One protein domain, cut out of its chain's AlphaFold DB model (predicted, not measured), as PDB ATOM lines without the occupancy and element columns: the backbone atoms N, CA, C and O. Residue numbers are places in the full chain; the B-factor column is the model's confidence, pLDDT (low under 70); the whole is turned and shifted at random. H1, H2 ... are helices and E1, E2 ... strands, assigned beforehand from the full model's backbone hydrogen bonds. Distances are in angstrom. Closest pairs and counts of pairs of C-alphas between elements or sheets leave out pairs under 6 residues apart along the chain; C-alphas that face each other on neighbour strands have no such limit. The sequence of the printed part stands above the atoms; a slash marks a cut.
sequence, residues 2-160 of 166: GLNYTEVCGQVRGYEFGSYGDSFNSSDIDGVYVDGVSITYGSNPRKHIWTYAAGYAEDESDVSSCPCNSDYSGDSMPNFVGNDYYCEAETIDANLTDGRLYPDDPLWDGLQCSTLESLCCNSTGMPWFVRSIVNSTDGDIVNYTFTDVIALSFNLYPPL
ATOM      1  N   GLY A   2      77.090 -53.851   9.310       51.50
ATOM      2  CA  GLY A   2      75.746 -53.676   9.826       51.50
ATOM      3  C   GLY A   2      75.212 -54.884  10.556       51.50
ATOM      4  O   GLY A   2      75.608 -56.016  10.275       51.50
ATOM      5  N   LEU A   3      74.333 -54.622  11.511       52.88
ATOM      6  CA  LEU A   3      73.607 -55.645  12.243       52.88
ATOM      7  C   LEU A   3      72.342 -55.989  11.449       52.88
ATOM      8  O   LEU A   3      71.575 -55.103  11.087       52.88
ATOM      9  N   ASN A   4      72.151 -57.275  11.154       61.97
ATOM     10  CA  ASN A   4      70.908 -57.770  10.570       61.97
ATOM     11  C   ASN A   4      69.939 -58.070  11.709       61.97
ATOM     12  O   ASN A   4      70.246 -58.912  12.558       61.97
ATOM     13  N   TYR A   5      68.775 -57.430  11.699       65.25
ATOM     14  CA  TYR A   5      67.687 -57.760  12.610       65.25
ATOM     15  C   TYR A   5      66.628 -58.537  11.848       65.25
ATOM     16  O   TYR A   5      66.325 -58.246  10.693       65.25
ATOM     17  N   THR A   6      66.089 -59.563  12.490       72.75
ATOM     18  CA  THR A   6      65.005 -60.375  11.928       72.75
ATOM     19  C   THR A   6      63.662 -60.041  12.557       72.75
ATOM     20  O   THR A   6      62.637 -60.522  12.085       72.75
ATOM     21  N   GLU A   7      63.666 -59.235  13.616       78.38
ATOM     22  CA  GLU A   7      62.503 -58.906  14.424       78.38
ATOM     23  C   GLU A   7      62.626 -57.479  14.967       78.38
ATOM     24  O   GLU A   7      63.720 -57.017  15.298       78.38
ATOM     25  N   VAL A   8      61.494 -56.787  15.039       79.25
ATOM     26  CA  VAL A   8      61.330 -55.494  15.703       79.25
ATOM     27  C   VAL A   8      60.150 -55.623  16.643       79.25
ATOM     28  O   VAL A   8      59.109 -56.158  16.271       79.25
ATOM     29  N   CYS A   9      60.307 -55.121  17.855       83.56
ATOM     30  CA  CYS A   9      59.249 -55.084  18.839       83.56
ATOM     31  C   CYS A   9      59.290 -53.762  19.578       83.56
ATOM     32  O   CYS A   9      60.377 -53.232  19.813       83.56
ATOM     33  N   GLY A  10      58.133 -53.254  19.970       84.50
ATOM     34  CA  GLY A  10      58.039 -52.007  20.709       84.50
ATOM     35  C   GLY A  10      56.646 -51.771  21.253       84.50
ATOM     36  O   GLY A  10      55.705 -52.473  20.895       84.50
ATOM     37  N   GLN A  11      56.536 -50.771  22.116       87.38
ATOM     38  CA  GLN A  11      55.255 -50.227  22.549       87.38
ATOM     39  C   GLN A  11      55.245 -48.712  22.406       87.38
ATOM     40  O   GLN A  11      56.286 -48.062  22.563       87.38
ATOM     41  N   VAL A  12      54.057 -48.167  22.185       88.50
ATOM     42  CA  VAL A  12      53.778 -46.734  22.210       88.50
ATOM     43  C   VAL A  12      52.703 -46.492  23.251       88.50
ATOM     44  O   VAL A  12      51.780 -47.286  23.385       88.50
ATOM     45  N   ARG A  13      52.850 -45.401  23.996       88.06
ATOM     46  CA  ARG A  13      51.767 -44.839  24.799       88.06
ATOM     47  C   ARG A  13      51.456 -43.449  24.273       88.06
ATOM     48  O   ARG A  13      52.362 -42.605  24.247       88.06
ATOM     49  N   GLY A  14      50.212 -43.251  23.858       87.56
ATOM     50  CA  GLY A  14      49.692 -41.985  23.357       87.56
ATOM     51  C   GLY A  14      48.688 -41.361  24.313       87.56
ATOM     52  O   GLY A  14      48.181 -42.017  25.217       87.56
ATOM     53  N   TYR A  15      48.430 -40.082  24.088       86.12
ATOM     54  CA  TYR A  15      47.331 -39.332  24.676       86.12
ATOM     55  C   TYR A  15      46.777 -38.417  23.594       86.12
ATOM     56  O   TYR A  15      47.563 -37.787  22.872       86.12
ATOM     57  N   GLU A  16      45.459 -38.343  23.482       79.50
ATOM     58  CA  GLU A  16      44.817 -37.504  22.480       79.50
ATOM     59  C   GLU A  16      44.940 -36.016  22.847       79.50
ATOM     60  O   GLU A  16      44.840 -35.616  24.018       79.50
ATOM     61  N   PHE A  17      45.210 -35.187  21.836       78.88
ATOM     62  CA  PHE A  17      45.285 -33.737  21.973       78.88
ATOM     63  C   PHE A  17      44.553 -33.048  20.817       78.88
ATOM     64  O   PHE A  17      45.102 -32.892  19.731       78.88
ATOM     65  N   GLY A  18      43.341 -32.553  21.068       70.12
ATOM     66  CA  GLY A  18      42.506 -31.927  20.034       70.12
ATOM     67  C   GLY A  18      41.203 -32.685  19.798       70.12
ATOM     68  O   GLY A  18      40.720 -33.336  20.717       70.12
ATOM     69  N   SER A  19      40.587 -32.516  18.618       61.97
ATOM     70  CA  SER A  19      39.243 -33.050  18.317       61.97
ATOM     71  C   SER A  19      39.086 -33.684  16.925       61.97
ATOM     72  O   SER A  19      37.998 -33.604  16.351       61.97
ATOM     73  N   TYR A  20      40.145 -34.218  16.319       62.88
ATOM     74  CA  TYR A  20      40.108 -34.591  14.897       62.88
ATOM     75  C   TYR A  20      40.684 -35.972  14.589       62.88
ATOM     76  O   TYR A  20      41.224 -36.142  13.500       62.88
ATOM     77  N   GLY A  21      40.504 -36.943  15.494       61.44
ATOM     78  CA  GLY A  21      40.821 -38.341  15.213       61.44
ATOM     79  C   GLY A  21      40.206 -38.797  13.888       61.44
ATOM     80  O   GLY A  21      38.988 -38.872  13.761       61.44
ATOM     81  N   ASP A  22      41.039 -39.075  12.891       77.62
ATOM     82  CA  ASP A  22      40.672 -39.814  11.680       77.62
ATOM     83  C   ASP A  22      41.639 -40.989  11.568       77.62
ATOM     84  O   ASP A  22      42.774 -40.836  11.090       77.62
ATOM     85  N   SER A  23      41.197 -42.143  12.084       83.75
ATOM     86  CA  SER A  23      42.054 -43.311  12.300       83.75
ATOM     87  C   SER A  23      42.910 -43.630  11.075       83.75
ATOM     88  O   SER A  23      44.116 -43.854  11.210       83.75
ATOM     89  N   PHE A  24      42.330 -43.560   9.871       89.06
ATOM     90  CA  PHE A  24      43.040 -43.714   8.608       89.06
ATOM     91  C   PHE A  24      42.487 -42.793   7.513       89.06
ATOM     92  O   PHE A  24      41.434 -43.045   6.938       89.06
ATOM     93  N   ASN A  25      43.288 -41.811   7.100       83.56
ATOM     94  CA  ASN A  25      42.866 -40.749   6.173       83.56
ATOM     95  C   ASN A  25      43.456 -40.846   4.748       83.56
ATOM     96  O   ASN A  25      43.163 -40.019   3.880       83.56
ATOM     97  N   SER A  26      44.320 -41.831   4.470       86.69
ATOM     98  CA  SER A  26      44.972 -41.983   3.159       86.69
ATOM     99  C   SER A  26      45.419 -43.418   2.889       86.69
ATOM    100  O   SER A  26      45.674 -44.192   3.803       86.69
ATOM    101  N   SER A  27      45.581 -43.766   1.611       88.69
ATOM    102  CA  SER A  27      46.143 -45.050   1.155       88.69
ATOM    103  C   SER A  27      47.593 -44.940   0.661       88.69
ATOM    104  O   SER A  27      48.114 -45.880   0.055       88.69
ATOM    105  N   ASP A  28      48.255 -43.812   0.928       91.50
ATOM    106  CA  ASP A  28      49.644 -43.559   0.546       91.50
ATOM    107  C   ASP A  28      50.607 -43.795   1.718       91.50
ATOM    108  O   ASP A  28      50.637 -43.034   2.688       91.50
ATOM    109  N   ILE A  29      51.443 -44.832   1.603       91.50
ATOM    110  CA  ILE A  29      52.447 -45.165   2.616       91.50
ATOM    111  C   ILE A  29      53.532 -44.104   2.744       91.50
ATOM    112  O   ILE A  29      54.217 -44.113   3.755       91.50
ATOM    113  N   ASP A  30      53.726 -43.195   1.790       90.62
ATOM    114  CA  ASP A  30      54.715 -42.112   1.873       90.62
ATOM    115  C   ASP A  30      54.111 -40.796   2.405       90.62
ATOM    116  O   ASP A  30      54.851 -39.880   2.769       90.62
ATOM    117  N   GLY A  31      52.782 -40.730   2.540       88.44
ATOM    118  CA  GLY A  31      52.041 -39.593   3.090       88.44
ATOM    119  C   GLY A  31      51.667 -39.728   4.570       88.44
ATOM    120  O   GLY A  31      51.977 -40.709   5.247       88.44
ATOM    121  N   VAL A  32      50.974 -38.725   5.101       86.88
ATOM    122  CA  VAL A  32      50.220 -38.896   6.351       86.88
ATOM    123  C   VAL A  32      49.018 -39.776   6.015       86.88
ATOM    124  O   VAL A  32      48.282 -39.444   5.090       86.88
ATOM    125  N   TYR A  33      48.891 -40.919   6.693       89.81
ATOM    126  CA  TYR A  33      47.824 -41.895   6.435       89.81
ATOM    127  C   TYR A  33      47.068 -42.339   7.684       89.81
ATOM    128  O   TYR A  33      46.112 -43.097   7.567       89.81
ATOM    129  N   VAL A  34      47.517 -41.908   8.859       90.75
ATOM    130  CA  VAL A  34      46.974 -42.286  10.160       90.75
ATOM    131  C   VAL A  34      46.973 -41.042  11.039       90.75
ATOM    132  O   VAL A  34      47.922 -40.253  10.956       90.75
ATOM    133  N   ASP A  35      45.935 -40.854  11.841       88.25
ATOM    134  CA  ASP A  35      46.011 -40.054  13.062       88.25
ATOM    135  C   ASP A  35      46.596 -40.936  14.174       88.25
ATOM    136  O   ASP A  35      46.043 -41.990  14.475       88.25
ATOM    137  N   GLY A  36      47.785 -40.614  14.689       89.19
ATOM    138  CA  GLY A  36      48.514 -41.512  15.586       89.19
ATOM    139  C   GLY A  36      49.998 -41.673  15.256       89.19
ATOM    140  O   GLY A  36      50.682 -40.717  14.896       89.19
ATOM    141  N   VAL A  37      50.529 -42.893  15.414       90.44
ATOM    142  CA  VAL A  37      51.941 -43.234  15.178       90.44
ATOM    143  C   VAL A  37      52.100 -44.271  14.071       90.44
ATOM    144  O   VAL A  37      51.702 -45.427  14.195       90.44
ATOM    145  N   SER A  38      52.792 -43.877  13.006       90.56
ATOM    146  CA  SER A  38      53.237 -44.778  11.937       90.56
ATOM    147  C   SER A  38      54.691 -45.191  12.159       90.56
ATOM    148  O   SER A  38      55.566 -44.324  12.217       90.56
ATOM    149  N   ILE A  39      54.954 -46.499  12.244       89.12
ATOM    150  CA  ILE A  39      56.301 -47.073  12.339       89.12
ATOM    151  C   ILE A  39      56.637 -47.723  10.999       89.12
ATOM    152  O   ILE A  39      56.020 -48.704  10.573       89.12
ATOM    153  N   THR A  40      57.634 -47.167  10.321       87.69
ATOM    154  CA  THR A  40      58.051 -47.602   8.982       87.69
ATOM    155  C   THR A  40      59.562 -47.733   8.896       87.69
ATOM    156  O   THR A  40      60.280 -47.197   9.734       87.69
ATOM    157  N   TYR A  41      60.060 -48.411   7.867       83.06
ATOM    158  CA  TYR A  41      61.479 -48.423   7.520       83.06
ATOM    159  C   TYR A  41      61.699 -48.113   6.042       83.06
ATOM    160  O   TYR A  41      60.795 -48.256   5.212       83.06
ATOM    161  N   GLY A  42      62.920 -47.691   5.718       78.88
ATOM    162  CA  GLY A  42      63.253 -47.173   4.394       78.88
ATOM    163  C   GLY A  42      62.686 -45.767   4.178       78.88
ATOM    164  O   GLY A  42      61.917 -45.251   4.987       78.88
ATOM    165  N   SER A  43      63.110 -45.113   3.097       75.19
ATOM    166  CA  SER A  43      62.798 -43.697   2.859       75.19
ATOM    167  C   SER A  43      61.918 -43.424   1.640       75.19
ATOM    168  O   SER A  43      61.270 -42.385   1.627       75.19
ATOM    169  N   ASN A  44      61.926 -44.280   0.606       79.50
ATOM    170  CA  ASN A  44      61.047 -44.155  -0.568       79.50
ATOM    171  C   ASN A  44      61.092 -45.428  -1.464       79.50
ATOM    172  O   ASN A  44      62.134 -45.677  -2.086       79.50
ATOM    173  N   PRO A  45      60.005 -46.218  -1.564       83.56
ATOM    174  CA  PRO A  45      58.813 -46.117  -0.727       83.56
ATOM    175  C   PRO A  45      59.129 -46.567   0.704       83.56
ATOM    176  O   PRO A  45      59.942 -47.480   0.914       83.56
ATOM    177  N   ARG A  46      58.491 -45.932   1.689       88.44
ATOM    178  CA  ARG A  46      58.443 -46.442   3.062       88.44
ATOM    179  C   ARG A  46      57.829 -47.839   3.051       88.44
ATOM    180  O   ARG A  46      57.005 -48.183   2.204       88.44
ATOM    181  N   LYS A  47      58.245 -48.665   4.000       88.19
ATOM    182  CA  LYS A  47      57.679 -49.993   4.235       88.19
ATOM    183  C   LYS A  47      57.122 -50.048   5.642       88.19
ATOM    184  O   LYS A  47      57.752 -49.571   6.582       88.19
ATOM    185  N   HIS A  48      55.937 -50.624   5.769       91.44
ATOM    186  CA  HIS A  48      55.180 -50.654   7.011       91.44
ATOM    187  C   HIS A  48      55.755 -51.684   7.992       91.44
ATOM    188  O   HIS A  48      56.195 -52.763   7.576       91.44
ATOM    189  N   ILE A  49      55.809 -51.320   9.277       90.25
ATOM    190  CA  ILE A  49      56.129 -52.226  10.390       90.25
ATOM    191  C   ILE A  49      54.906 -52.378  11.285       90.25
ATOM    192  O   ILE A  49      54.494 -53.505  11.550       90.25
ATOM    193  N   TRP A  50      54.392 -51.251  11.784       92.75
ATOM    194  CA  TRP A  50      53.256 -51.208  12.694       92.75
ATOM    195  C   TRP A  50      52.588 -49.832  12.677       92.75
ATOM    196  O   TRP A  50      53.258 -48.820  12.439       92.75
ATOM    197  N   THR A  51      51.294 -49.783  12.986       93.56
ATOM    198  CA  THR A  51      50.547 -48.533  13.179       93.56
ATOM    199  C   THR A  51      49.844 -48.515  14.533       93.56
ATOM    200  O   THR A  51      49.241 -49.498  14.944       93.56
ATOM    201  N   TYR A  52      49.908 -47.385  15.221       93.06
ATOM    202  CA  TYR A  52      49.085 -47.069  16.385       93.06
ATOM    203  C   TYR A  52      48.132 -45.953  15.958       93.06
ATOM    204  O   TYR A  52      48.589 -44.836  15.744       93.06
ATOM    205  N   ALA A  53      46.862 -46.266  15.731       92.12
ATOM    206  CA  ALA A  53      45.862 -45.342  15.200       92.12
ATOM    207  C   ALA A  53      44.963 -44.805  16.320       92.12
ATOM    208  O   ALA A  53      44.546 -45.565  17.189       92.12
ATOM    209  N   ALA A  54      44.669 -43.514  16.307       90.38
ATOM    210  CA  ALA A  54      43.693 -42.886  17.181       90.38
ATOM    211  C   ALA A  54      42.357 -42.779  16.436       90.38
ATOM    212  O   ALA A  54      42.298 -42.210  15.345       90.38
ATOM    213  N   GLY A  55      41.302 -43.382  16.982       89.38
ATOM    214  CA  GLY A  55      39.941 -43.191  16.482       89.38
ATOM    215  C   GLY A  55      39.332 -41.893  17.007       89.38
ATOM    216  O   GLY A  55      39.780 -41.365  18.017       89.38
ATOM    217  N   TYR A  56      38.292 -41.396  16.338       85.00
ATOM    218  CA  TYR A  56      37.581 -40.189  16.772       85.00
ATOM    219  C   TYR A  56      36.870 -40.327  18.127       85.00
ATOM    220  O   TYR A  56      36.916 -39.417  18.950       85.00
ATOM    221  N   ALA A  57      36.147 -41.433  18.317       85.44
ATOM    222  CA  ALA A  57      35.358 -41.708  19.511       85.44
ATOM    223  C   ALA A  57      35.114 -43.219  19.662       85.44
ATOM    224  O   ALA A  57      35.010 -43.953  18.675       85.44
ATOM    225  N   GLU A  58      34.996 -43.679  20.904       87.69
ATOM    226  CA  GLU A  58      34.839 -45.084  21.270       87.69
ATOM    227  C   GLU A  58      33.471 -45.659  20.869       87.69
ATOM    228  O   GLU A  58      33.329 -46.879  20.734       87.69
ATOM    229  N   ASP A  59      32.431 -44.824  20.772       87.19
ATOM    230  CA  ASP A  59      31.045 -45.219  20.484       87.19
ATOM    231  C   ASP A  59      30.585 -44.870  19.060       87.19
ATOM    232  O   ASP A  59      29.394 -44.946  18.745       87.19
ATOM    233  N   GLU A  60      31.541 -44.581  18.182       87.31
ATOM    234  CA  GLU A  60      31.310 -44.383  16.758       87.31
ATOM    235  C   GLU A  60      31.817 -45.584  15.943       87.31
ATOM    236  O   GLU A  60      32.651 -46.390  16.374       87.31
ATOM    237  N   SER A  61      31.263 -45.750  14.745       90.38
ATOM    238  CA  SER A  61      31.643 -46.826  13.819       90.38
ATOM    239  C   SER A  61      31.722 -46.347  12.364       90.38
ATOM    240  O   SER A  61      31.550 -47.116  11.412       90.38
ATOM    241  N   ASP A  62      31.948 -45.053  12.172       88.94
ATOM    242  CA  ASP A  62      32.085 -44.419  10.864       88.94
ATOM    243  C   ASP A  62      33.533 -44.457  10.337       88.94
ATOM    244  O   ASP A  62      34.383 -45.176  10.853       88.94
ATOM    245  N   VAL A  63      33.808 -43.702   9.269       87.50
ATOM    246  CA  VAL A  63      35.129 -43.633   8.617       87.50
ATOM    247  C   VAL A  63      36.249 -43.112   9.519       87.50
ATOM    248  O   VAL A  63      37.392 -43.495   9.304       87.50
ATOM    249  N   SER A  64      35.931 -42.286  10.516       86.81
ATOM    250  CA  SER A  64      36.914 -41.685  11.430       86.81
ATOM    251  C   SER A  64      37.193 -42.581  12.643       86.81
ATOM    252  O   SER A  64      38.134 -42.360  13.408       86.81
ATOM    253  N   SER A  65      36.357 -43.601  12.832       90.00
ATOM    254  CA  SER A  65      36.417 -44.543  13.944       90.00
ATOM    255  C   SER A  65      37.496 -45.604  13.729       90.00
ATOM    256  O   SER A  65      38.027 -45.779  12.629       90.00
ATOM    257  N   CYS A  66      37.818 -46.358  14.775       91.44
ATOM    258  CA  CYS A  66      38.753 -47.466  14.651       91.44
ATOM    259  C   CYS A  66      38.183 -48.594  13.765       91.44
ATOM    260  O   CYS A  66      37.066 -49.051  14.009       91.44
ATOM    261  N   PRO A  67      38.942 -49.137  12.785       91.88
ATOM    262  CA  PRO A  67      38.430 -50.180  11.882       91.88
ATOM    263  C   PRO A  67      38.054 -51.505  12.556       91.88
ATOM    264  O   PRO A  67      37.404 -52.357  11.948       91.88
ATOM    265  N   CYS A  68      38.497 -51.711  13.794       91.81
ATOM    266  CA  CYS A  68      38.144 -52.858  14.621       91.81
ATOM    267  C   CYS A  68      36.848 -52.650  15.421       91.81
ATOM    268  O   CYS A  68      36.389 -53.617  16.030       91.81
ATOM    269  N   ASN A  69      36.239 -51.458  15.398       92.25
ATOM    270  CA  ASN A  69      34.968 -51.202  16.071       92.25
ATOM    271  C   ASN A  69      33.869 -52.123  15.527       92.25
ATOM    272  O   ASN A  69      33.810 -52.470  14.342       92.25
ATOM    273  N   SER A  70      32.972 -52.524  16.420       92.69
ATOM    274  CA  SER A  70      31.772 -53.267  16.051       92.69
ATOM    275  C   SER A  70      30.925 -52.420  15.102       92.69
ATOM    276  O   SER A  70      30.768 -51.222  15.310       92.69
ATOM    277  N   ASP A  71      30.387 -53.046  14.055       91.38
ATOM    278  CA  ASP A  71      29.598 -52.371  13.016       91.38
ATOM    279  C   ASP A  71      30.343 -51.239  12.276       91.38
ATOM    280  O   ASP A  71      29.706 -50.331  11.734       91.38
ATOM    281  N   TYR A  72      31.683 -51.304  12.213       91.69
ATOM    282  CA  TYR A  72      32.488 -50.382  11.410       91.69
ATOM    283  C   TYR A  72      31.998 -50.345   9.955       91.69
ATOM    284  O   TYR A  72      31.895 -51.367   9.267       91.69
ATOM    285  N   SER A  73      31.674 -49.138   9.504       89.12
ATOM    286  CA  SER A  73      31.049 -48.835   8.215       89.12
ATOM    287  C   SER A  73      31.943 -47.997   7.299       89.12
ATOM    288  O   SER A  73      31.526 -47.644   6.193       89.12
ATOM    289  N   GLY A  74      33.160 -47.690   7.754       82.25
ATOM    290  CA  GLY A  74      34.123 -46.892   7.016       82.25
ATOM    291  C   GLY A  74      34.834 -47.632   5.884       82.25
ATOM    292  O   GLY A  74      34.600 -48.813   5.609       82.25
ATOM    293  N   ASP A  75      35.727 -46.907   5.210       76.19
ATOM    294  CA  ASP A  75      36.504 -47.446   4.100       76.19
ATOM    295  C   ASP A  75      37.467 -48.546   4.566       76.19
ATOM    296  O   ASP A  75      37.867 -48.636   5.732       76.19
ATOM    297  N   SER A  76      37.852 -49.408   3.622       71.75
ATOM    298  CA  SER A  76      38.852 -50.434   3.883       71.75
ATOM    299  C   SER A  76      40.191 -49.779   4.219       71.75
ATOM    300  O   SER A  76      40.736 -49.036   3.400       71.75
ATOM    301  N   MET A  77      40.728 -50.120   5.387       83.06
ATOM    302  CA  MET A  77      42.057 -49.728   5.852       83.06
ATOM    303  C   MET A  77      43.135 -49.920   4.764       83.06
ATOM    304  O   MET A  77      43.043 -50.857   3.955       83.06
ATOM    305  N   PRO A  78      44.189 -49.077   4.739       89.50
ATOM    306  CA  PRO A  78      45.215 -49.152   3.709       89.50
ATOM    307  C   PRO A  78      45.834 -50.549   3.613       89.50
ATOM    308  O   PRO A  78      46.303 -51.118   4.597       89.50
ATOM    309  N   ASN A  79      45.885 -51.094   2.395       91.81
ATOM    310  CA  ASN A  79      46.323 -52.475   2.149       91.81
ATOM    311  C   ASN A  79      47.724 -52.795   2.699       91.81
ATOM    312  O   ASN A  79      48.024 -53.956   2.966       91.81
ATOM    313  N   PHE A  80      48.597 -51.789   2.829       92.81
ATOM    314  CA  PHE A  80      49.948 -51.964   3.359       92.81
ATOM    315  C   PHE A  80      49.998 -52.101   4.888       92.81
ATOM    316  O   PHE A  80      51.007 -52.593   5.382       92.81
ATOM    317  N   VAL A  81      48.954 -51.674   5.611       94.06
ATOM    318  CA  VAL A  81      48.849 -51.803   7.075       94.06
ATOM    319  C   VAL A  81      48.434 -53.223   7.446       94.06
ATOM    320  O   VAL A  81      49.025 -53.835   8.330       94.06
ATOM    321  N   GLY A  82      47.445 -53.785   6.741       91.75
ATOM    322  CA  GLY A  82      46.928 -55.119   7.060       91.75
ATOM    323  C   GLY A  82      46.547 -55.245   8.543       91.75
ATOM    324  O   GLY A  82      46.054 -54.310   9.147       91.75
ATOM    325  N   ASN A  83      46.813 -56.385   9.173       91.12
ATOM    326  CA  ASN A  83      46.477 -56.574  10.593       91.12
ATOM    327  C   ASN A  83      47.557 -56.050  11.559       91.12
ATOM    328  O   ASN A  83      47.536 -56.395  12.736       91.12
ATOM    329  N   ASP A  84      48.525 -55.276  11.068       93.25
ATOM    330  CA  ASP A  84      49.692 -54.836  11.835       93.25
ATOM    331  C   ASP A  84      49.449 -53.462  12.476       93.25
ATOM    332  O   ASP A  84      50.201 -52.504  12.279       93.25
ATOM    333  N   TYR A  85      48.347 -53.346  13.216       93.69
ATOM    334  CA  TYR A  85      47.981 -52.112  13.892       93.69
ATOM    335  C   TYR A  85      47.300 -52.353  15.239       93.69
ATOM    336  O   TYR A  85      46.710 -53.404  15.494       93.69
ATOM    337  N   TYR A  86      47.366 -51.330  16.082       94.62
ATOM    338  CA  TYR A  86      46.452 -51.119  17.197       94.62
ATOM    339  C   TYR A  86      45.661 -49.847  16.938       94.62
ATOM    340  O   TYR A  86      46.183 -48.921  16.319       94.62
ATOM    341  N   CYS A  87      44.410 -49.822  17.377       92.88
ATOM    342  CA  CYS A  87      43.572 -48.638  17.311       92.88
ATOM    343  C   CYS A  87      42.825 -48.490  18.631       92.88
ATOM    344  O   CYS A  87      42.454 -49.507  19.208       92.88
ATOM    345  N   GLU A  88      42.684 -47.262  19.109       91.75
ATOM    346  CA  GLU A  88      41.923 -46.905  20.311       91.75
ATOM    347  C   GLU A  88      41.506 -45.432  20.195       91.75
ATOM    348  O   GLU A  88      42.173 -44.666  19.492       91.75
ATOM    349  N   ALA A  89      40.424 -45.041  20.847       88.12
ATOM    350  CA  ALA A  89      39.901 -43.688  20.939       88.12
ATOM    351  C   ALA A  89      39.756 -43.322  22.419       88.12
ATOM    352  O   ALA A  89      39.542 -44.195  23.247       88.12
ATOM    353  N   GLU A  90      39.881 -42.038  22.750       77.81
ATOM    354  CA  GLU A  90      39.903 -41.585  24.152       77.81
ATOM    355  C   GLU A  90      38.517 -41.452  24.789       77.81
ATOM    356  O   GLU A  90      38.391 -41.373  26.011       77.81
ATOM    357  N   THR A  91      37.475 -41.256  23.975       75.88
ATOM    358  CA  THR A  91      36.197 -40.786  24.506       75.88
ATOM    359  C   THR A  91      34.974 -41.376  23.845       75.88
ATOM    360  O   THR A  91      34.897 -41.546  22.635       75.88
ATOM    361  N   ILE A  92      33.939 -41.554  24.658       68.94
ATOM    362  CA  ILE A  92      32.560 -41.803  24.230       68.94
ATOM    363  C   ILE A  92      31.908 -40.518  23.668       68.94
ATOM    364  O   ILE A  92      30.840 -40.574  23.075       68.94
ATOM    365  N   ASP A  93      32.467 -39.322  23.891       64.31
ATOM    366  CA  ASP A  93      31.804 -38.065  23.512       64.31
ATOM    367  C   ASP A  93      32.519 -37.367  22.346       64.31
ATOM    368  O   ASP A  93      33.537 -36.703  22.527       64.31
ATOM    369  N   ALA A  94      31.911 -37.407  21.157       62.47
ATOM    370  CA  ALA A  94      32.343 -36.693  19.948       62.47
ATOM    371  C   ALA A  94      32.590 -35.170  20.141       62.47
ATOM    372  O   ALA A  94      33.134 -34.488  19.271       62.47
ATOM    373  N   ASN A  95      32.213 -34.584  21.281       66.25
ATOM    374  CA  ASN A  95      32.454 -33.178  21.613       66.25
ATOM    375  C   ASN A  95      33.842 -32.908  22.224       66.25
ATOM    376  O   ASN A  95      33.973 -32.122  23.174       66.25
ATOM    377  N   LEU A  96      34.889 -33.513  21.664       68.69
ATOM    378  CA  LEU A  96      36.267 -33.194  22.016       68.69
ATOM    379  C   LEU A  96      36.542 -31.692  21.809       68.69
ATOM    380  O   LEU A  96      36.209 -31.082  20.793       68.69
ATOM    381  N   THR A  97      37.121 -31.053  22.823       72.75
ATOM    382  CA  THR A  97      37.526 -29.643  22.782       72.75
ATOM    383  C   THR A  97      38.918 -29.490  22.167       72.75
ATOM    384  O   THR A  97      39.884 -30.038  22.694       72.75
ATOM    385  N   ASP A  98      39.032 -28.672  21.118       75.50
ATOM    386  CA  ASP A  98      40.320 -28.314  20.512       75.50
ATOM    387  C   ASP A  98      41.309 -27.728  21.543       75.50
ATOM    388  O   ASP A  98      40.944 -26.937  22.422       75.50
ATOM    389  N   GLY A  99      42.577 -28.135  21.449       76.00
ATOM    390  CA  GLY A  99      43.654 -27.718  22.351       76.00
ATOM    391  C   GLY A  99      43.592 -28.289  23.774       76.00
ATOM    392  O   GLY A  99      44.316 -27.804  24.653       76.00
ATOM    393  N   ARG A 100      42.741 -29.288  24.034       82.69
ATOM    394  CA  ARG A 100      42.681 -30.001  25.317       82.69
ATOM    395  C   ARG A 100      43.455 -31.316  25.240       82.69
ATOM    396  O   ARG A 100      43.305 -32.069  24.290       82.69
ATOM    397  N   LEU A 101      44.267 -31.568  26.268       82.94
ATOM    398  CA  LEU A 101      44.885 -32.870  26.518       82.94
ATOM    399  C   LEU A 101      43.942 -33.724  27.357       82.94
ATOM    400  O   LEU A 101      43.402 -33.236  28.361       82.94
ATOM    401  N   TYR A 102      43.852 -34.994  27.000       80.88
ATOM    402  CA  TYR A 102      43.076 -35.993  27.712       80.88
ATOM    403  C   TYR A 102      44.003 -37.082  28.276       80.88
ATOM    404  O   TYR A 102      44.428 -37.983  27.560       80.88
ATOM    405  N   PRO A 103      44.438 -36.950  29.545       85.12
ATOM    406  CA  PRO A 103      45.431 -37.846  30.134       85.12
ATOM    407  C   PRO A 103      44.832 -39.045  30.885       85.12
ATOM    408  O   PRO A 103      45.596 -39.887  31.363       85.12
ATOM    409  N   ASP A 104      43.511 -39.068  31.072       87.38
ATOM    410  CA  ASP A 104      42.828 -40.040  31.931       87.38
ATOM    411  C   ASP A 104      42.564 -41.371  31.210       87.38
ATOM    412  O   ASP A 104      42.455 -42.401  31.878       87.38
ATOM    413  N   ASP A 105      42.542 -41.351  29.877       86.06
ATOM    414  CA  ASP A 105      42.399 -42.523  29.025       86.06
ATOM    415  C   ASP A 105      43.578 -42.636  28.032       86.06
ATOM    416  O   ASP A 105      43.622 -41.952  27.006       86.06
ATOM    417  N   PRO A 106      44.655 -43.362  28.400       89.31
ATOM    418  CA  PRO A 106      45.838 -43.493  27.557       89.31
ATOM    419  C   PRO A 106      45.580 -44.384  26.340       89.31
ATOM    420  O   PRO A 106      45.277 -45.559  26.482       89.31
ATOM    421  N   LEU A 107      45.888 -43.875  25.148       89.69
ATOM    422  CA  LEU A 107      45.721 -44.630  23.909       89.69
ATOM    423  C   LEU A 107      46.627 -45.872  23.849       89.69
ATOM    424  O   LEU A 107      47.835 -45.811  24.145       89.69
ATOM    425  N   TRP A 108      46.051 -46.947  23.311       91.88
ATOM    426  CA  TRP A 108      46.658 -48.240  22.977       91.88
ATOM    427  C   TRP A 108      47.107 -49.055  24.182       91.88
ATOM    428  O   TRP A 108      48.092 -49.799  24.088       91.88
ATOM    429  N   ASP A 109      46.428 -48.906  25.316       91.06
ATOM    430  CA  ASP A 109      46.681 -49.704  26.512       91.06
ATOM    431  C   ASP A 109      45.675 -50.853  26.705       91.06
ATOM    432  O   ASP A 109      45.935 -51.763  27.506       91.06
ATOM    433  N   GLY A 110      44.618 -50.882  25.885       91.75
ATOM    434  CA  GLY A 110      43.630 -51.955  25.834       91.75
ATOM    435  C   GLY A 110      42.656 -51.933  27.009       91.75
ATOM    436  O   GLY A 110      42.074 -52.972  27.347       91.75
ATOM    437  N   LEU A 111      42.510 -50.791  27.672       91.12
ATOM    438  CA  LEU A 111      41.605 -50.582  28.793       91.12
ATOM    439  C   LEU A 111      40.567 -49.521  28.435       91.12
ATOM    440  O   LEU A 111      40.650 -48.885  27.410       91.12
ATOM    441  N   GLN A 112      39.551 -49.367  29.290       90.50
ATOM    442  CA  GLN A 112      38.610 -48.231  29.257       90.50
ATOM    443  C   GLN A 112      37.696 -48.091  28.025       90.50
ATOM    444  O   GLN A 112      36.753 -47.317  28.090       90.50
ATOM    445  N   CYS A 113      37.813 -48.977  27.044       90.06
ATOM    446  CA  CYS A 113      37.022 -48.940  25.816       90.06
ATOM    447  C   CYS A 113      35.526 -49.247  25.985       90.06
ATOM    448  O   CYS A 113      35.115 -50.175  26.706       90.06
ATOM    449  N   SER A 114      34.705 -48.535  25.212       89.62
ATOM    450  CA  SER A 114      33.261 -48.734  25.109       89.62
ATOM    451  C   SER A 114      32.881 -50.076  24.464       89.62
ATOM    452  O   SER A 114      33.700 -50.870  23.993       89.62
ATOM    453  N   THR A 115      31.576 -50.356  24.408       88.69
ATOM    454  CA  THR A 115      31.062 -51.575  23.774       88.69
ATOM    455  C   THR A 115      31.418 -51.696  22.294       88.69
ATOM    456  O   THR A 115      31.675 -52.816  21.850       88.69
ATOM    457  N   LEU A 116      31.429 -50.594  21.536       90.94
ATOM    458  CA  LEU A 116      31.708 -50.654  20.098       90.94
ATOM    459  C   LEU A 116      33.197 -50.874  19.841       90.94
ATOM    460  O   LEU A 116      33.545 -51.757  19.058       90.94
ATOM    461  N   GLU A 117      34.056 -50.187  20.585       91.38
ATOM    462  CA  GLU A 117      35.507 -50.321  20.485       91.38
ATOM    463  C   GLU A 117      36.089 -51.568  21.171       91.38
ATOM    464  O   GLU A 117      37.209 -51.973  20.882       91.38
ATOM    465  N   SER A 118      35.331 -52.265  22.020       91.44
ATOM    466  CA  SER A 118      35.822 -53.414  22.806       91.44
ATOM    467  C   SER A 118      36.638 -54.478  22.040       91.44
ATOM    468  O   SER A 118      37.486 -55.154  22.629       91.44
ATOM    469  N   LEU A 119      36.413 -54.644  20.731       92.38
ATOM    470  CA  LEU A 119      37.193 -55.534  19.863       92.38
ATOM    471  C   LEU A 119      38.623 -55.035  19.603       92.38
ATOM    472  O   LEU A 119      39.536 -55.857  19.505       92.38
ATOM    473  N   CYS A 120      38.824 -53.723  19.515       91.25
ATOM    474  CA  CYS A 120      40.127 -53.085  19.366       91.25
ATOM    475  C   CYS A 120      41.020 -53.324  20.587       91.25
ATOM    476  O   CYS A 120      42.191 -53.685  20.459       91.25
ATOM    477  N   CYS A 121      40.422 -53.253  21.772       89.88
ATOM    478  CA  CYS A 121      41.126 -53.350  23.051       89.88
ATOM    479  C   CYS A 121      41.404 -54.791  23.480       89.88
ATOM    480  O   CYS A 121      42.211 -55.061  24.365       89.88
ATOM    481  N   ASN A 122      40.791 -55.756  22.793       87.56
ATOM    482  CA  ASN A 122      41.038 -57.179  22.996       87.56
ATOM    483  C   ASN A 122      42.165 -57.728  22.098       87.56
ATOM    484  O   ASN A 122      42.294 -58.946  21.927       87.56
ATOM    485  N   SER A 123      42.977 -56.858  21.487       83.31
ATOM    486  CA  SER A 123      44.073 -57.302  20.631       83.31
ATOM    487  C   SER A 123      45.183 -57.965  21.449       83.31
ATOM    488  O   SER A 123      45.765 -57.389  22.371       83.31
ATOM    489  N   THR A 124      45.506 -59.213  21.113       82.69
ATOM    490  CA  THR A 124      46.534 -59.980  21.819       82.69
ATOM    491  C   THR A 124      47.904 -59.327  21.661       82.69
ATOM    492  O   THR A 124      48.386 -59.169  20.541       82.69
ATOM    493  N   GLY A 125      48.560 -59.021  22.781       84.00
ATOM    494  CA  GLY A 125      49.916 -58.465  22.803       84.00
ATOM    495  C   GLY A 125      49.987 -56.960  23.060       84.00
ATOM    496  O   GLY A 125      51.065 -56.492  23.412       84.00
ATOM    497  N   MET A 126      48.868 -56.226  22.990       87.62
ATOM    498  CA  MET A 126      48.821 -54.791  23.300       87.62
ATOM    499  C   MET A 126      49.407 -54.508  24.708       87.62
ATOM    500  O   MET A 126      49.190 -55.307  25.626       87.62
ATOM    501  N   PRO A 127      50.216 -53.443  24.901       87.50
ATOM    502  CA  PRO A 127      50.604 -52.402  23.935       87.50
ATOM    503  C   PRO A 127      51.792 -52.773  23.028       87.50
ATOM    504  O   PRO A 127      52.265 -51.936  22.257       87.50
ATOM    505  N   TRP A 128      52.326 -53.993  23.134       89.00
ATOM    506  CA  TRP A 128      53.552 -54.415  22.460       89.00
ATOM    507  C   TRP A 128      53.286 -55.059  21.104       89.00
ATOM    508  O   TRP A 128      52.724 -56.149  21.024       89.00
ATOM    509  N   PHE A 129      53.817 -54.465  20.040       88.44
ATOM    510  CA  PHE A 129      53.919 -55.168  18.768       88.44
ATOM    511  C   PHE A 129      55.192 -56.011  18.704       88.44
ATOM    512  O   PHE A 129      56.227 -55.663  19.283       88.44
ATOM    513  N   VAL A 130      55.130 -57.099  17.940       87.44
ATOM    514  CA  VAL A 130      56.293 -57.896  17.536       87.44
ATOM    515  C   VAL A 130      56.142 -58.208  16.057       87.44
ATOM    516  O   VAL A 130      55.150 -58.806  15.638       87.44
ATOM    517  N   ARG A 131      57.125 -57.805  15.251       85.44
ATOM    518  CA  ARG A 131      57.092 -57.961  13.801       85.44
ATOM    519  C   ARG A 131      58.395 -58.517  13.263       85.44
ATOM    520  O   ARG A 131      59.456 -57.913  13.405       85.44
ATOM    521  N   SER A 132      58.292 -59.630  12.547       81.50
ATOM    522  CA  SER A 132      59.398 -60.151  11.753       81.50
ATOM    523  C   SER A 132      59.651 -59.256  10.543       81.50
ATOM    524  O   SER A 132      58.733 -58.980   9.768       81.50
ATOM    525  N   ILE A 133      60.901 -58.850  10.339       74.69
ATOM    526  CA  ILE A 133      61.320 -58.095   9.157       74.69
ATOM    527  C   ILE A 133      62.248 -58.953   8.295       74.69
ATOM    528  O   ILE A 133      63.218 -59.544   8.767       74.69
ATOM    529  N   VAL A 134      61.924 -59.057   7.006       65.38
ATOM    530  CA  VAL A 134      62.740 -59.773   6.021       65.38
ATOM    531  C   VAL A 134      63.627 -58.776   5.283       65.38
ATOM    532  O   VAL A 134      63.128 -57.888   4.597       65.38
ATOM    533  N   ASN A 135      64.945 -58.972   5.380       59.12
ATOM    534  CA  ASN A 135      65.978 -58.193   4.686       59.12
ATOM    535  C   ASN A 135      66.148 -56.738   5.167       59.12
ATOM    536  O   ASN A 135      66.211 -55.836   4.333       59.12
ATOM    537  N   SER A 136      66.265 -56.498   6.479       56.44
ATOM    538  CA  SER A 136      66.731 -55.185   6.949       56.44
ATOM    539  C   SER A 136      68.189 -54.987   6.545       56.44
ATOM    540  O   SER A 136      69.040 -55.809   6.897       56.44
ATOM    541  N   THR A 137      68.490 -53.910   5.832       50.56
ATOM    542  CA  THR A 137      69.869 -53.504   5.554       50.56
ATOM    543  C   THR A 137      70.249 -52.318   6.427       50.56
ATOM    544  O   THR A 137      69.430 -51.461   6.738       50.56
ATOM    545  N   ASP A 138      71.512 -52.274   6.841       49.16
ATOM    546  CA  ASP A 138      72.073 -51.176   7.630       49.16
ATOM    547  C   ASP A 138      72.030 -49.884   6.795       49.16
ATOM    548  O   ASP A 138      72.782 -49.726   5.831       49.16
ATOM    549  N   GLY A 139      71.053 -49.026   7.100       50.16
ATOM    550  CA  GLY A 139      70.613 -47.906   6.260       50.16
ATOM    551  C   GLY A 139      69.091 -47.704   6.255       50.16
ATOM    552  O   GLY A 139      68.620 -46.621   5.910       50.16
ATOM    553  N   ASP A 140      68.329 -48.709   6.692       56.19
ATOM    554  CA  ASP A 140      66.886 -48.620   6.898       56.19
ATOM    555  C   ASP A 140      66.588 -47.818   8.177       56.19
ATOM    556  O   ASP A 140      66.522 -48.351   9.282       56.19
ATOM    557  N   ILE A 141      66.450 -46.498   8.029       60.50
ATOM    558  CA  ILE A 141      66.015 -45.604   9.109       60.50
ATOM    559  C   ILE A 141      64.584 -45.993   9.487       60.50
ATOM    560  O   ILE A 141      63.698 -45.967   8.629       60.50
ATOM    561  N   VAL A 142      64.365 -46.349  10.757       67.19
ATOM    562  CA  VAL A 142      63.010 -46.460  11.303       67.19
ATOM    563  C   VAL A 142      62.460 -45.046  11.445       67.19
ATOM    564  O   VAL A 142      63.030 -44.228  12.167       67.19
ATOM    565  N   ASN A 143      61.380 -44.753  10.727       69.31
ATOM    566  CA  ASN A 143      60.722 -43.457  10.763       69.31
ATOM    567  C   ASN A 143      59.450 -43.549  11.602       69.31
ATOM    568  O   ASN A 143      58.656 -44.476  11.426       69.31
ATOM    569  N   TYR A 144      59.264 -42.537  12.448       73.56
ATOM    570  CA  TYR A 144      58.067 -42.319  13.249       73.56
ATOM    571  C   TYR A 144      57.371 -41.060  12.738       73.56
ATOM    572  O   TYR A 144      58.004 -40.012  12.596       73.56
ATOM    573  N   THR A 145      56.088 -41.160  12.411       72.44
ATOM    574  CA  THR A 145      55.252 -40.004  12.054       72.44
ATOM    575  C   THR A 145      54.142 -39.886  13.080       72.44
ATOM    576  O   THR A 145      53.519 -40.901  13.374       72.44
ATOM    577  N   PHE A 146      53.949 -38.671  13.599       73.94
ATOM    578  CA  PHE A 146      52.961 -38.321  14.613       73.94
ATOM    579  C   PHE A 146      52.015 -37.269  14.063       73.94
ATOM    580  O   PHE A 146      52.466 -36.297  13.447       73.94
ATOM    581  N   THR A 147      50.741 -37.447  14.338       68.81
ATOM    582  CA  THR A 147      49.643 -36.546  13.989       68.81
ATOM    583  C   THR A 147      48.697 -36.550  15.166       68.81
ATOM    584  O   THR A 147      48.434 -37.632  15.667       68.81
ATOM    585  N   ASP A 148      48.359 -35.357  15.665       64.88
ATOM    586  CA  ASP A 148      47.334 -35.033  16.677       64.88
ATOM    587  C   ASP A 148      47.287 -35.874  17.983       64.88
ATOM    588  O   ASP A 148      46.498 -35.623  18.892       64.88
ATOM    589  N   VAL A 149      48.274 -36.755  18.176       66.56
ATOM    590  CA  VAL A 149      48.563 -37.508  19.393       66.56
ATOM    591  C   VAL A 149      49.876 -37.059  20.017       66.56
ATOM    592  O   VAL A 149      50.883 -36.793  19.346       66.56
ATOM    593  N   ILE A 150      49.911 -37.059  21.345       65.94
ATOM    594  CA  ILE A 150      51.145 -36.891  22.105       65.94
ATOM    595  C   ILE A 150      51.640 -38.272  22.535       65.94
ATOM    596  O   ILE A 150      51.129 -38.867  23.482       65.94
ATOM    597  N   ALA A 151      52.677 -38.777  21.868       63.22
ATOM    598  CA  ALA A 151      53.360 -39.997  22.292       63.22
ATOM    599  C   ALA A 151      54.416 -39.685  23.365       63.22
ATOM    600  O   ALA A 151      55.332 -38.895  23.129       63.22
ATOM    601  N   LEU A 152      54.302 -40.309  24.542       58.16
ATOM    602  CA  LEU A 152      55.143 -39.981  25.708       58.16
ATOM    603  C   LEU A 152      56.210 -41.027  26.049       58.16
ATOM    604  O   LEU A 152      57.131 -40.723  26.807       58.16
ATOM    605  N   SER A 153      56.117 -42.252  25.529       60.12
ATOM    606  CA  SER A 153      57.145 -43.266  25.790       60.12
ATOM    607  C   SER A 153      57.226 -44.336  24.712       60.12
ATOM    608  O   SER A 153      56.207 -44.930  24.358       60.12
ATOM    609  N   PHE A 154      58.458 -44.637  24.297       57.28
ATOM    610  CA  PHE A 154      58.821 -45.744  23.421       57.28
ATOM    611  C   PHE A 154      59.791 -46.666  24.159       57.28
ATOM    612  O   PHE A 154      60.863 -46.235  24.577       57.28
ATOM    613  N   ASN A 155      59.428 -47.938  24.322       54.44
ATOM    614  CA  ASN A 155      60.314 -48.945  24.909       54.44
ATOM    615  C   ASN A 155      60.533 -50.067  23.896       54.44
ATOM    616  O   ASN A 155      59.558 -50.645  23.424       54.44
ATOM    617  N   LEU A 156      61.792 -50.403  23.597       56.09
ATOM    618  CA  LEU A 156      62.149 -51.636  22.886       56.09
ATOM    619  C   LEU A 156      62.874 -52.592  23.850       56.09
ATOM    620  O   LEU A 156      63.671 -52.150  24.681       56.09
ATOM    621  N   TYR A 157      62.605 -53.899  23.758       41.94
ATOM    622  CA  TYR A 157      63.147 -54.901  24.688       41.94
ATOM    623  C   TYR A 157      64.450 -55.560  24.163       41.94
ATOM    624  O   TYR A 157      64.442 -56.157  23.083       41.94
ATOM    625  N   PRO A 158      65.575 -55.547  24.907       43.41
ATOM    626  CA  PRO A 158      66.752 -56.367  24.594       43.41
ATOM    627  C   PRO A 158      66.563 -57.820  25.086       43.41
ATOM    628  O   PRO A 158      66.043 -58.004  26.185       43.41
ATOM    629  N   PRO A 159      67.008 -58.867  24.350       44.84
ATOM    630  CA  PRO A 159      68.238 -58.881  23.550       44.84
ATOM    631  C   PRO A 159      68.048 -59.062  22.031       44.84
ATOM    632  O   PRO A 159      69.039 -59.282  21.338       44.84
ATOM    633  N   LEU A 160      66.819 -58.987  21.504       47.34
ATOM    634  CA  LEU A 160      66.532 -59.219  20.076       47.34
ATOM    635  C   LEU A 160      65.941 -58.013  19.324       47.34
ATOM    636  O   LEU A 160      65.928 -58.049  18.098       47.34
TER     637      LEU A 160
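AT A GLANCE: This is residues 2 to 160 of the 166 residues of an uncharacterized protein of Amphimedon queenslandica (UniProt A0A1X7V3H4). With little regular structure, this is a small, partial sandwich: sheet E5 E1 E7, antiparallel, partly faces the mixed sheet E4 E3 E2 E6, and long loops gather toward the end holding H1. Of 159 printed residues, 50 are in named elements, mostly strand, ordered E1 E2 E3 E4 H1 E5 E6 E7. It is compact, radius of gyration of the C-alphas 15.3 A, spanning 49 by 30 by 29 A.

HOW THE PARTS SIT: E1, residues 7 to 16, is antiparallel to E5, residues 128 to 132 (N 8 to O 131, 2.8 A), and E7, residues 149 to 155 (N 150 to O 15, 2.9 A). E2, residues 36 to 41, forms a hairpin with E3, residues 47 to 54, at 174 degrees; N 37 and O 52 are 2.8 A apart. E6, residues 142 to 147, is antiparallel to E2 (N 143 to O 40, 2.9 A). E4, residues 85 to 88, is parallel to E3 (N 53 to O 86, 2.8 A). The closest C-alphas of E1 and E3, Val 12 and Tyr 52, are 7.5 A apart. H1, residues 118 to 121, too short for an O i to N i+4 pair, with its one O i to N i+3 pair out of range, only grazes E4's sheet.

IN THESE COORDINATES: E1 runs 28.9 A from C-alpha 7 (62.503, -58.906, 14.424); E3, 20.3 A, bends by 61 degrees at residue 50; E7, 17.3 A, ends at C-alpha 155 (60.314, -48.945, 24.909).

THE WHOLE: The printed part has no cut. The links E1 to E2, E3 to E4 and E4 to H1 are long. Confidence is under 70 at residues 2 to 5, 19 to 21, 92 to 96, 134 to 143 and 147 to 160.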